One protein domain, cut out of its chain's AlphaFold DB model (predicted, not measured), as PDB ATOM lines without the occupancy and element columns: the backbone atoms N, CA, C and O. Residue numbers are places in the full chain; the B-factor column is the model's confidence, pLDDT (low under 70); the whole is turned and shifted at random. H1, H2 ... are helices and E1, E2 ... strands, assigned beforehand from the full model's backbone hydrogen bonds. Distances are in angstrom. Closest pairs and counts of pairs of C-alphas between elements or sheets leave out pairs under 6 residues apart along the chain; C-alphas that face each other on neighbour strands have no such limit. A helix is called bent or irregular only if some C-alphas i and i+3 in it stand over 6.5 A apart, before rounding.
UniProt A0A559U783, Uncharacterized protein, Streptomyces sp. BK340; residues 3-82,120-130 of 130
ATOM      1  N   ASP A   3     -53.917  49.083  24.233       78.75
ATOM      2  CA  ASP A   3     -54.232  48.020  23.260       78.75
ATOM      3  C   ASP A   3     -55.693  47.544  23.326       78.75
ATOM      4  O   ASP A   3     -56.283  47.220  22.301       78.75
ATOM      5  N   VAL A   4     -56.327  47.596  24.505       84.12
ATOM      6  CA  VAL A   4     -57.758  47.261  24.652       84.12
ATOM      7  C   VAL A   4     -58.627  48.253  23.876       84.12
ATOM      8  O   VAL A   4     -59.668  47.880  23.352       84.12
ATOM      9  N   LEU A   5     -58.186  49.506  23.745       87.88
ATOM     10  CA  LEU A   5     -58.909  50.547  23.014       87.88
ATOM     11  C   LEU A   5     -58.666  50.508  21.497       87.88
ATOM     12  O   LEU A   5     -59.226  51.332  20.775       87.88
ATOM     13  N   ASP A   6     -57.857  49.564  21.012       87.81
ATOM     14  CA  ASP A   6     -57.539  49.387  19.598       87.81
ATOM     15  C   ASP A   6     -57.958  47.985  19.116       87.81
ATOM     16  O   ASP A   6     -57.150  47.050  19.116       87.81
ATOM     17  N   PRO A   7     -59.215  47.821  18.652       88.88
ATOM     18  CA  PRO A   7     -59.735  46.540  18.174       88.88
ATOM     19  C   PRO A   7     -58.938  45.909  17.033       88.88
ATOM     20  O   PRO A   7     -59.046  44.708  16.787       88.88
ATOM     21  N   THR A   8     -58.122  46.697  16.324       88.25
ATOM     22  CA  THR A   8     -57.284  46.180  15.238       88.25
ATOM     23  C   THR A   8     -56.152  45.286  15.747       88.25
ATOM     24  O   THR A   8     -55.683  44.429  14.999       88.25
ATOM     25  N   LYS A   9     -55.769  45.417  17.025       88.94
ATOM     26  CA  LYS A   9     -54.736  44.602  17.680       88.94
ATOM     27  C   LYS A   9     -55.266  43.307  18.280       88.94
ATOM     28  O   LYS A   9     -54.537  42.320  18.326       88.94
ATOM     29  N   TRP A  10     -56.545  43.271  18.654       90.81
ATOM     30  CA  TRP A  10     -57.128  42.147  19.394       90.81
ATOM     31  C   TRP A  10     -56.944  40.808  18.681       90.81
ATOM     32  O   TRP A  10     -56.749  39.780  19.318       90.81
ATOM     33  N   LYS A  11     -56.975  40.798  17.343       90.44
ATOM     34  CA  LYS A  11     -56.764  39.570  16.570       90.44
ATOM     35  C   LYS A  11     -55.383  38.964  16.816       90.44
ATOM     36  O   LYS A  11     -55.276  37.744  16.897       90.44
ATOM     37  N   ASP A  12     -54.344  39.787  16.895       91.19
ATOM     38  CA  ASP A  12     -52.993  39.303  17.163       91.19
ATOM     39  C   ASP A  12     -52.861  38.843  18.624       91.19
ATOM     40  O   ASP A  12     -52.250  37.799  18.869       91.19
ATOM     41  N   ASP A  13     -53.534  39.518  19.562       90.19
ATOM     42  CA  ASP A  13     -53.614  39.107  20.972       90.19
ATOM     43  C   ASP A  13     -54.276  37.725  21.126       90.19
ATOM     44  O   ASP A  13     -53.693  36.812  21.714       90.19
ATOM     45  N   PHE A  14     -55.446  37.519  20.508       92.44
ATOM     46  CA  PHE A  14     -56.153  36.231  20.495       92.44
ATOM     47  C   PHE A  14     -55.405  35.125  19.748       92.44
ATOM     48  O   PHE A  14     -55.731  33.957  19.915       92.44
ATOM     49  N   GLN A  15     -54.421  35.471  18.916       91.88
ATOM     50  CA  GLN A  15     -53.553  34.515  18.223       91.88
ATOM     51  C   GLN A  15     -52.224  34.289  18.954       91.88
ATOM     52  O   GLN A  15     -51.360  33.583  18.434       91.88
ATOM     53  N   GLY A  16     -52.035  34.890  20.134       89.56
ATOM     54  CA  GLY A  16     -50.802  34.782  20.911       89.56
ATOM     55  C   GLY A  16     -49.587  35.401  20.218       89.56
ATOM     56  O   GLY A  16     -48.454  35.048  20.539       89.56
ATOM     57  N   LYS A  17     -49.787  36.320  19.263       90.38
ATOM     58  CA  LYS A  17     -48.715  37.018  18.532       90.38
ATOM     59  C   LYS A  17     -48.209  38.230  19.309       90.38
ATOM     60  O   LYS A  17     -48.028  39.318  18.764       90.38
ATOM     61  N   VAL A  18     -47.981  38.025  20.597       85.81
ATOM     62  CA  VAL A  18     -47.595  39.063  21.547       85.81
ATOM     63  C   VAL A  18     -46.298  38.668  22.242       85.81
ATOM     64  O   VAL A  18     -46.022  37.478  22.410       85.81
ATOM     65  N   PRO A  19     -45.467  39.639  22.651       81.62
ATOM     66  CA  PRO A  19     -44.306  39.342  23.472       81.62
ATOM     67  C   PRO A  19     -44.770  38.854  24.850       81.62
ATOM     68  O   PRO A  19     -45.323  39.621  25.635       81.62
ATOM     69  N   LEU A  20     -44.541  37.574  25.139       75.69
ATOM     70  CA  LEU A  20     -44.823  36.977  26.442       75.69
ATOM     71  C   LEU A  20     -43.558  36.961  27.301       75.69
ATOM     72  O   LEU A  20     -42.466  36.638  26.824       75.69
ATOM     73  N   GLU A  21     -43.709  37.281  28.585       79.19
ATOM     74  CA  GLU A  21     -42.667  36.984  29.564       79.19
ATOM     75  C   GLU A  21     -42.537  35.462  29.765       79.19
ATOM     76  O   GLU A  21     -43.498  34.722  29.527       79.19
ATOM     77  N   PRO A  22     -41.374  34.964  30.228       75.19
ATOM     78  CA  PRO A  22     -41.186  33.541  30.491       75.19
ATOM     79  C   PRO A  22     -42.220  33.012  31.502       75.19
ATOM     80  O   PRO A  22     -42.150  33.309  32.692       75.19
ATOM     81  N   SER A  23     -43.174  32.200  31.046       79.38
ATOM     82  CA  SER A  23     -44.271  31.649  31.866       79.38
ATOM     83  C   SER A  23     -43.931  30.305  32.527       79.38
ATOM     84  O   SER A  23     -44.608  29.871  33.462       79.38
ATOM     85  N   CYS A  24     -42.842  29.667  32.093       88.56
ATOM     86  CA  CYS A  24     -42.438  28.319  32.498       88.56
ATOM     87  C   CYS A  24     -42.078  28.158  33.984       88.56
ATOM     88  O   CYS A  24     -42.133  27.047  34.507       88.56
ATOM     89  N   TRP A  25     -41.812  29.251  34.704       90.88
ATOM     90  CA  TRP A  25     -41.439  29.206  36.123       90.88
ATOM     91  C   TRP A  25     -42.485  28.512  37.016       90.88
ATOM     92  O   TRP A  25     -42.146  27.947  38.057       90.88
ATOM     93  N   ARG A  26     -43.774  28.541  36.637       91.06
ATOM     94  CA  ARG A  26     -44.827  27.814  37.367       91.06
ATOM     95  C   ARG A  26     -44.690  26.303  37.218       91.06
ATOM     96  O   ARG A  26     -44.940  25.596  38.194       91.06
ATOM     97  N   ALA A  27     -44.274  25.821  36.046       93.38
ATOM     98  CA  ALA A  27     -43.986  24.407  35.827       93.38
ATOM     99  C   ALA A  27     -42.792  23.965  36.684       93.38
ATOM    100  O   ALA A  27     -42.885  22.945  37.364       93.38
ATOM    101  N   ASP A  28     -41.734  24.781  36.747       93.50
ATOM    102  CA  ASP A  28     -40.570  24.521  37.605       93.50
ATOM    103  C   ASP A  28     -40.961  24.434  39.082       93.50
ATOM    104  O   ASP A  28     -40.587  23.497  39.787       93.50
ATOM    105  N   GLN A  29     -41.766  25.391  39.557       94.88
ATOM    106  CA  GLN A  29     -42.243  25.402  40.937       94.88
ATOM    107  C   GLN A  29     -43.073  24.152  41.263       94.88
ATOM    108  O   GLN A  29     -42.893  23.564  42.333       94.88
ATOM    109  N   LEU A  30     -43.982  23.753  40.371       94.38
ATOM    110  CA  LEU A  30     -44.819  22.573  40.574       94.38
ATOM    111  C   LEU A  30     -43.992  21.280  40.528       94.38
ATOM    112  O   LEU A  30     -44.199  20.398  41.359       94.38
ATOM    113  N   ALA A  31     -43.033  21.168  39.609       96.00
ATOM    114  CA  ALA A  31     -42.141  20.015  39.533       96.00
ATOM    115  C   ALA A  31     -41.279  19.891  40.797       96.00
ATOM    116  O   ALA A  31     -41.222  18.815  41.394       96.00
ATOM    117  N   ALA A  32     -40.720  21.000  41.290       95.62
ATOM    118  CA  ALA A  32     -39.929  21.013  42.519       95.62
ATOM    119  C   ALA A  32     -40.732  20.524  43.742       95.62
ATOM    120  O   ALA A  32     -40.208  19.781  44.573       95.62
ATOM    121  N   GLN A  33     -42.023  20.869  43.834       96.31
ATOM    122  CA  GLN A  33     -42.917  20.356  44.886       96.31
ATOM    123  C   GLN A  33     -43.129  18.834  44.813       96.31
ATOM    124  O   GLN A  33     -43.485  18.217  45.816       96.31
ATOM    125  N   ASN A  34     -42.877  18.229  43.651       94.44
ATOM    126  CA  ASN A  34     -43.028  16.801  43.382       94.44
ATOM    127  C   ASN A  34     -41.679  16.066  43.248       94.44
ATOM    128  O   ASN A  34     -41.661  14.948  42.737       94.44
ATOM    129  N   LYS A  35     -40.563  16.659  43.715       96.06
ATOM    130  CA  LYS A  35     -39.197  16.111  43.557       96.06
ATOM    131  C   LYS A  35     -38.887  15.754  42.100       96.06
ATOM    132  O   LYS A  35     -38.485  14.634  41.769       96.06
ATOM    133  N   ALA A  36     -39.193  16.690  41.221       96.56
ATOM    134  CA  ALA A  36     -38.997  16.562  39.799       96.56
ATOM    135  C   ALA A  36     -38.433  17.863  39.234       96.56
ATOM    136  O   ALA A  36     -38.555  18.940  39.821       96.56
ATOM    137  N   GLN A  37     -37.881  17.755  38.035       96.44
ATOM    138  CA  GLN A  37     -37.495  18.886  37.204       96.44
ATOM    139  C   GLN A  37     -38.468  18.998  36.038       96.44
ATOM    140  O   GLN A  37     -38.886  17.980  35.484       96.44
ATOM    141  N   ALA A  38     -38.814  20.227  35.660       96.31
ATOM    142  CA  ALA A  38     -39.577  20.504  34.454       96.31
ATOM    143  C   ALA A  38     -38.649  21.022  33.349       96.31
ATOM    144  O   ALA A  38     -37.697  21.761  33.590       96.31
ATOM    145  N   GLN A  39     -38.940  20.623  32.121       94.88
ATOM    146  CA  GLN A  39     -38.588  21.358  30.919       94.88
ATOM    147  C   GLN A  39     -39.897  21.867  30.328       94.88
ATOM    148  O   GLN A  39     -40.867  21.113  30.237       94.88
ATOM    149  N   CYS A  40     -39.938  23.144  29.982       93.19
ATOM    150  CA  CYS A  40     -41.131  23.795  29.473       93.19
ATOM    151  C   CYS A  40     -40.768  24.580  28.222       93.19
ATOM    152  O   CYS A  40     -39.836  25.383  28.235       93.19
ATOM    153  N   ASP A  41     -41.524  24.324  27.161       89.88
ATOM    154  CA  ASP A  41     -41.302  24.874  25.836       89.88
ATOM    155  C   ASP A  41     -42.629  25.378  25.257       89.88
ATOM    156  O   ASP A  41     -43.685  24.768  25.436       89.88
ATOM    157  N   SER A  42     -42.571  26.491  24.529       87.62
ATOM    158  CA  SER A  42     -43.705  27.063  23.794       87.62
ATOM    159  C   SER A  42     -43.230  27.473  22.395       87.62
ATOM    160  O   SER A  42     -42.967  28.648  22.143       87.62
ATOM    161  N   PRO A  43     -42.982  26.494  21.501       82.88
ATOM    162  CA  PRO A  43     -42.467  26.775  20.161       82.88
ATOM    163  C   PRO A  43     -43.520  27.427  19.256       82.88
ATOM    164  O   PRO A  43     -43.164  28.195  18.364       82.88
ATOM    165  N   ASP A  44     -44.797  27.139  19.508       87.75
ATOM    166  CA  ASP A  44     -45.938  27.697  18.793       87.75
ATOM    167  C   ASP A  44     -46.747  28.615  19.722       87.75
ATOM    168  O   ASP A  44     -46.892  28.301  20.912       87.75
ATOM    169  N   PRO A  45     -47.328  29.717  19.205       89.12
ATOM    170  CA  PRO A  45     -48.263  30.530  19.969       89.12
ATOM    171  C   PRO A  45     -49.384  29.675  20.551       89.12
ATOM    172  O   PRO A  45     -49.860  28.733  19.912       89.12
ATOM    173  N   LEU A  46     -49.817  30.027  21.763       91.06
ATOM    174  CA  LEU A  46     -50.955  29.387  22.425       91.06
ATOM    175  C   LEU A  46     -50.798  27.870  22.630       91.06
ATOM    176  O   LEU A  46     -51.771  27.152  22.839       91.06
ATOM    177  N   THR A  47     -49.567  27.370  22.592       92.00
ATOM    178  CA  THR A  47     -49.230  25.982  22.885       92.00
ATOM    179  C   THR A  47     -48.109  25.959  23.902       92.00
ATOM    180  O   THR A  47     -47.096  26.637  23.737       92.00
ATOM    181  N   VAL A  48     -48.254  25.135  24.935       91.94
ATOM    182  CA  VAL A  48     -47.199  24.904  25.922       91.94
ATOM    183  C   VAL A  48     -47.016  23.409  26.105       91.94
ATOM    184  O   VAL A  48     -47.978  22.691  26.355       91.94
ATOM    185  N   THR A  49     -45.777  22.942  26.024       93.69
ATOM    186  CA  THR A  49     -45.408  21.560  26.323       93.69
ATOM    187  C   THR A  49     -44.546  21.542  27.572       93.69
ATOM    188  O   THR A  49     -43.565  22.277  27.663       93.69
ATOM    189  N   VAL A  50     -44.898  20.690  28.531       95.12
ATOM    190  CA  VAL A  50     -44.128  20.478  29.756       95.12
ATOM    191  C   VAL A  50     -43.724  19.016  29.838       95.12
ATOM    192  O   VAL A  50     -44.571  18.128  29.838       95.12
ATOM    193  N   THR A  51     -42.425  18.774  29.959       96.12
ATOM    194  CA  THR A  51     -41.864  17.467  30.297       96.12
ATOM    195  C   THR A  51     -41.360  17.505  31.730       96.12
ATOM    196  O   THR A  51     -40.489  18.301  32.061       96.12
ATOM    197  N   ALA A  52     -41.895  16.643  32.586       96.19
ATOM    198  CA  ALA A  52     -41.440  16.470  33.957       96.19
ATOM    199  C   ALA A  52     -40.608  15.192  34.082       96.19
ATOM    200  O   ALA A  52     -41.002  14.133  33.583       96.19
ATOM    201  N   ARG A  53     -39.479  15.272  34.786       96.25
ATOM    202  CA  ARG A  53     -38.601  14.141  35.096       96.25
ATOM    203  C   ARG A  53     -38.417  14.032  36.603       96.25
ATOM    204  O   ARG A  53     -37.999  15.000  37.230       96.25
ATOM    205  N   ALA A  54     -38.699  12.863  37.168       94.81
ATOM    206  CA  ALA A  54     -38.489  12.606  38.589       94.81
ATOM    207  C   ALA A  54     -36.993  12.644  38.952       94.81
ATOM    208  O   ALA A  54     -36.160  12.086  38.232       94.81
ATOM    209  N   ASP A  55     -36.659  13.262  40.085       92.00
ATOM    210  CA  ASP A  55     -35.286  13.316  40.598       92.00
ATOM    211  C   ASP A  55     -34.833  11.956  41.135       92.00
ATOM    212  O   ASP A  55     -33.669  11.585  41.003       92.00
ATOM    213  N   GLU A  56     -35.753  11.193  41.724       87.75
ATOM    214  CA  GLU A  56     -35.488   9.839  42.205       87.75
ATOM    215  C   GLU A  56     -35.617   8.836  41.046       87.75
ATOM    216  O   GLU A  56     -36.479   8.970  40.169       87.75
ATOM    217  N   SER A  57     -34.737   7.831  41.013       84.31
ATOM    218  CA  SER A  57     -34.856   6.735  40.052       84.31
ATOM    219  C   SER A  57     -35.993   5.794  40.453       84.31
ATOM    220  O   SER A  57     -36.441   5.776  41.599       84.31
ATOM    221  N   VAL A  58     -36.450   4.957  39.518       78.69
ATOM    222  CA  VAL A  58     -37.484   3.933  39.777       78.69
ATOM    223  C   VAL A  58     -37.027   2.842  40.764       78.69
ATOM    224  O   VAL A  58     -37.802   1.945  41.098       78.69
ATOM    225  N   GLY A  59     -35.790   2.942  41.261       67.75
ATOM    226  CA  GLY A  59     -35.235   2.181  42.371       67.75
ATOM    227  C   GLY A  59     -34.198   1.138  41.954       67.75
ATOM    228  O   GLY A  59     -34.181   0.659  40.821       67.75
ATOM    229  N   GLU A  60     -33.370   0.734  42.922       57.81
ATOM    230  CA  GLU A  60     -32.460  -0.424  42.816       57.81
ATOM    231  C   GLU A  60     -33.171  -1.778  43.030       57.81
ATOM    232  O   GLU A  60     -32.539  -2.830  43.046       57.81
ATOM    233  N   SER A  61     -34.482  -1.783  43.291       56.56
ATOM    234  CA  SER A  61     -35.061  -2.815  44.164       56.56
ATOM    235  C   SER A  61     -35.989  -3.843  43.504       56.56
ATOM    236  O   SER A  61     -36.616  -4.622  44.216       56.56
ATOM    237  N   VAL A  62     -36.078  -3.926  42.169       57.44
ATOM    238  CA  VAL A  62     -36.873  -5.004  41.524       57.44
ATOM    239  C   VAL A  62     -36.226  -5.576  40.262       57.44
ATOM    240  O   VAL A  62     -36.336  -6.777  40.017       57.44
ATOM    241  N   VAL A  63     -35.525  -4.759  39.473       60.69
ATOM    242  CA  VAL A  63     -34.879  -5.192  38.228       60.69
ATOM    243  C   VAL A  63     -33.424  -4.716  38.233       60.69
ATOM    244  O   VAL A  63     -33.199  -3.509  38.254       60.69
ATOM    245  N   PRO A  64     -32.428  -5.618  38.196       64.50
ATOM    246  CA  PRO A  64     -31.031  -5.218  38.038       64.50
ATOM    247  C   PRO A  64     -30.866  -4.353  36.779       64.50
ATOM    248  O   PRO A  64     -31.303  -4.759  35.701       64.50
ATOM    249  N   GLY A  65     -30.246  -3.177  36.901       70.06
ATOM    250  CA  GLY A  65     -30.056  -2.231  35.796       70.06
ATOM    251  C   GLY A  65     -31.027  -1.038  35.762       70.06
ATOM    252  O   GLY A  65     -30.881  -0.181  34.887       70.06
ATOM    253  N   SER A  66     -32.016  -0.951  36.664       71.06
ATOM    254  CA  SER A  66     -32.960   0.184  36.734       71.06
ATOM    255  C   SER A  66     -32.498   1.342  37.621       71.06
ATOM    256  O   SER A  66     -33.207   2.340  37.748       71.06
ATOM    257  N   GLU A  67     -31.305   1.246  38.205       72.19
ATOM    258  CA  GLU A  67     -30.799   2.161  39.234       72.19
ATOM    259  C   GLU A  67     -30.671   3.603  38.716       72.19
ATOM    260  O   GLU A  67     -30.810   4.555  39.482       72.19
ATOM    261  N   ASN A  68     -30.473   3.760  37.402       78.38
ATOM    262  CA  ASN A  68     -30.325   5.045  36.711       78.38
ATOM    263  C   ASN A  68     -31.546   5.430  35.855       78.38
ATOM    264  O   ASN A  68     -31.485   6.390  35.081       78.38
ATOM    265  N   PHE A  69     -32.644   4.673  35.922       84.44
ATOM    266  CA  PHE A  69     -33.844   4.973  35.147       84.44
ATOM    267  C   PHE A  69     -34.765   5.898  35.944       84.44
ATOM    268  O   PHE A  69     -35.187   5.566  37.047       84.44
ATOM    269  N   HIS A  70     -35.091   7.056  35.376       89.31
ATOM    270  CA  HIS A  70     -36.004   8.025  35.979       89.31
ATOM    271  C   HIS A  70     -37.298   8.074  35.179       89.31
ATOM    272  O   HIS A  70     -37.270   8.038  33.947       89.31
ATOM    273  N   SER A  71     -38.417   8.200  35.886       90.88
ATOM    274  CA  SER A  71     -39.718   8.391  35.257       90.88
ATOM    275  C   SER A  71     -39.799   9.769  34.606       90.88
ATOM    276  O   SER A  71     -39.474  10.780  35.232       90.88
ATOM    277  N   THR A  72     -40.285   9.793  33.368       93.62
ATOM    278  CA  THR A  72     -40.576  11.014  32.618       93.62
ATOM    279  C   THR A  72     -42.040  10.997  32.194       93.62
ATOM    280  O   THR A  72     -42.540   9.963  31.756       93.62
ATOM    281  N   ALA A  73     -42.708  12.143  32.290       94.25
ATOM    282  CA  ALA A  73     -44.038  12.367  31.738       94.25
ATOM    283  C   ALA A  73     -44.037  13.671  30.937       94.25
ATOM    284  O   ALA A  73     -43.374  14.629  31.327       94.25
ATOM    285  N   SER A  74     -44.770  13.702  29.828       94.00
ATOM    286  CA  SER A  74     -44.946  14.902  29.011       94.00
ATOM    287  C   SER A  74     -46.430  15.195  28.857       94.00
ATOM    288  O   SER A  74     -47.233  14.267  28.770       94.00
ATOM    289  N   ALA A  75     -46.779  16.475  28.849       94.06
ATOM    290  CA  ALA A  75     -48.120  16.955  28.570       94.06
ATOM    291  C   ALA A  75     -48.034  18.211  27.705       94.06
ATOM    292  O   ALA A  75     -47.188  19.080  27.939       94.06
ATOM    293  N   ARG A  76     -48.933  18.317  26.730       94.38
ATOM    294  CA  ARG A  76     -49.084  19.499  25.891       94.38
ATOM    295  C   ARG A  76     -50.448  20.122  26.157       94.38
ATOM    296  O   ARG A  76     -51.464  19.436  26.186       94.38
ATOM    297  N   ALA A  77     -50.456  21.424  26.397       94.06
ATOM    298  CA  ALA A  77     -51.651  22.229  26.566       94.06
ATOM    299  C   ALA A  77     -51.830  23.131  25.345       94.06
ATOM    300  O   ALA A  77     -50.863  23.725  24.857       94.06
ATOM    301  N   VAL A  78     -53.068  23.232  24.878       94.69
ATOM    302  CA  VAL A  78     -53.489  24.158  23.827       94.69
ATOM    303  C   VAL A  78     -54.404  25.200  24.459       94.69
ATOM    304  O   VAL A  78     -55.250  24.872  25.291       94.69
ATOM    305  N   ILE A  79     -54.180  26.458  24.092       94.44
ATOM    306  CA  ILE A  79     -54.955  27.616  24.519       94.44
ATOM    307  C   ILE A  79     -55.789  28.053  23.313       94.44
ATOM    308  O   ILE A  79     -55.250  28.510  22.307       94.44
ATOM    309  N   GLU A  80     -57.101  27.898  23.381       94.62
ATOM    310  CA  GLU A  80     -57.989  28.249  22.275       94.62
ATOM    311  C   GLU A  80     -58.696  29.574  22.549       94.62
ATOM    312  O   GLU A  80     -59.324  29.716  23.599       94.62
ATOM    313  N   PRO A  81     -58.630  30.556  21.631       95.25
ATOM    314  CA  PRO A  81     -59.436  31.757  21.749       95.25
ATOM    315  C   PRO A  81     -60.914  31.408  21.570       95.25
ATOM    316  O   PRO A  81     -61.296  30.664  20.666       95.25
ATOM    317  N   LEU A  82     -61.749  31.983  22.422       95.06
ATOM    318  CA  LEU A  82     -63.184  31.709  22.472       95.06
ATOM    319  C   LEU A  82     -64.037  32.793  21.837       95.06
ATOM    320  O   LEU A  82     -65.216  32.569  21.559       95.06
ATOM    321  N   PRO A 120     -59.910  36.130  31.688       90.75
ATOM    322  CA  PRO A 120     -59.147  35.187  30.869       90.75
ATOM    323  C   PRO A 120     -59.907  33.890  30.541       90.75
ATOM    324  O   PRO A 120     -59.756  33.363  29.445       90.75
ATOM    325  N   GLU A 121     -60.740  33.401  31.460       91.75
ATOM    326  CA  GLU A 121     -61.589  32.216  31.307       91.75
ATOM    327  C   GLU A 121     -62.759  32.390  30.323       91.75
ATOM    328  O   GLU A 121     -63.261  31.406  29.774       91.75
ATOM    329  N   ASP A 122     -63.192  33.633  30.094       93.62
ATOM    330  CA  ASP A 122     -64.185  33.973  29.074       93.62
ATOM    331  C   ASP A 122     -63.519  34.099  27.697       93.62
ATOM    332  O   ASP A 122     -64.126  33.787  26.673       93.62
ATOM    333  N   LEU A 123     -62.259  34.548  27.679       94.19
ATOM    334  CA  LEU A 123     -61.483  34.816  26.471       94.19
ATOM    335  C   LEU A 123     -60.837  33.565  25.871       94.19
ATOM    336  O   LEU A 123     -60.734  33.461  24.646       94.19
ATOM    337  N   PHE A 124     -60.392  32.637  26.720       94.62
ATOM    338  CA  PHE A 124     -59.619  31.470  26.316       94.62
ATOM    339  C   PHE A 124     -60.075  30.193  27.019       94.62
ATOM    340  O   PHE A 124     -60.462  30.192  28.187       94.62
ATOM    341  N   ASP A 125     -59.968  29.078  26.307       95.19
ATOM    342  CA  ASP A 125     -60.069  27.732  26.860       95.19
ATOM    343  C   ASP A 125     -58.686  27.093  26.916       95.19
ATOM    344  O   ASP A 125     -57.865  27.315  26.030       95.19
ATOM    345  N   VAL A 126     -58.416  26.310  27.957       94.38
ATOM    346  CA  VAL A 126     -57.151  25.584  28.096       94.38
ATOM    347  C   VAL A 126     -57.456  24.115  28.299       94.38
ATOM    348  O   VAL A 126     -58.083  23.734  29.289       94.38
ATOM    349  N   HIS A 127     -56.950  23.277  27.403       94.69
ATOM    350  CA  HIS A 127     -57.104  21.833  27.502       94.69
ATOM    351  C   HIS A 127     -55.832  21.104  27.076       94.69
ATOM    352  O   HIS A 127     -54.945  21.658  26.425       94.69
ATOM    353  N   LEU A 128     -55.735  19.841  27.485       93.75
ATOM    354  CA  LEU A 128     -54.630  18.979  27.091       93.75
ATOM    355  C   LEU A 128     -54.859  18.455  25.672       93.75
ATOM    356  O   LEU A 128     -55.953  17.996  25.346       93.75
ATOM    357  N   ALA A 129     -53.808  18.506  24.863       85.81
ATOM    358  CA  ALA A 129     -53.737  17.892  23.549       85.81
ATOM    359  C   ALA A 129     -52.575  16.891  23.548       85.81
ATOM    360  O   ALA A 129     -51.529  17.178  24.128       85.81
ATOM    361  N   ASP A 130     -52.772  15.732  22.924       71.50
ATOM    362  CA  ASP A 130     -51.737  14.694  22.787       71.50
ATOM    363  C   ASP A 130     -50.591  15.113  21.846       71.50
ATOM    364  O   ASP A 130     -50.851  15.831  20.846       71.50
TER     365      ASP A 130
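Overview. This is residues 3 to 82 and 120 to 130 of the 130 residues of an uncharacterized protein of Streptomyces sp. BK340 (UniProt A0A559U783). What does one see first? A long, narrow, twisted sheet of four strands, its long hairpin E2 and E3 running along much of a rod, with H2 packed over E1 on one face. H1 and the short H3 sit near the end of the rod where E3 ends, and the loop of residues 58 to 69 makes the other end. What is it made of? The printed part has 91 residues, in the order H1 H2 E1 E2 E3 H3 E4; its class is mixed, helices and strands, and the sheet runs E1 E2 E3 E4, all antiparallel. How compact is it? It is only just loose, close to extended, with a radius of gyration of the C-alphas of 18.1 A and spans of 63 by 23 by 21 A.

Along the chain. Where are the strands? E3, residues 70 to 81, is 36.3 A long, and E2, residues 47 to 57, is 29.5 A. E1, residues 36 to 41, is 16.4 A, and E4, residues 124 to 129, ends with C-alpha 129 at (-53.737, 17.892, 23.549) after 15.1 A. Where are the helices? H2, residues 25 to 33, is 12.5 A long. H1, residues 7 to 14, begins with C-alpha 7 at (-59.735, 46.540, 18.174), is 11.2 A long and is only just irregular: C-alphas 8 and 11 are 6.8 A apart. H3, residues 120 to 123, is 5.0 A long.

Arrangement. How are the strands joined? E1, E2 and E3 form a meander, each strand the antiparallel neighbour of the one before, with hairpins E1 and E2, and E2 and E3. N 39 and O 51 are 2.8 A apart, N 52 and O 73 2.8 A, and, between the antiparallel E3 and E4, N 80 and O 125 2.8 A, each within hydrogen-bond range. Where is H2? It is on the sheet, over E1, at a height over the sheet of 6.7 A, and runs along the strands, at 17 degrees to E1 on the local plane. The closest C-alphas of H2 and E1, those of Asp 28 and Ala 38, are 5.2 A apart. What of H1 and H3? H1 only grazes the sheet with residues 11 to 14, and H3 only grazes it with residues 120 to 123; the two helices are only just apart, at 8.1 A. How do the helix backbones look? Each O i to N i+4 pair is within hydrogen-bond range in H2 and 2 of 4 are in H1, while H3 is too short for such a pair.

Size, cuts and confidence. How far does it reach? The two C-alphas farthest apart, those of Leu 5 and Pro 64, are 64.1 A from each other. Is anything missing? Residues 83 to 119 are not printed, and C-alphas 82 and 120 are 9.9 A apart across the cut. Which link is long, and where is confidence low? The link from E2 to E3, residues 58 to 69, is long, and within it residues 59 to 64 have pLDDT under 70.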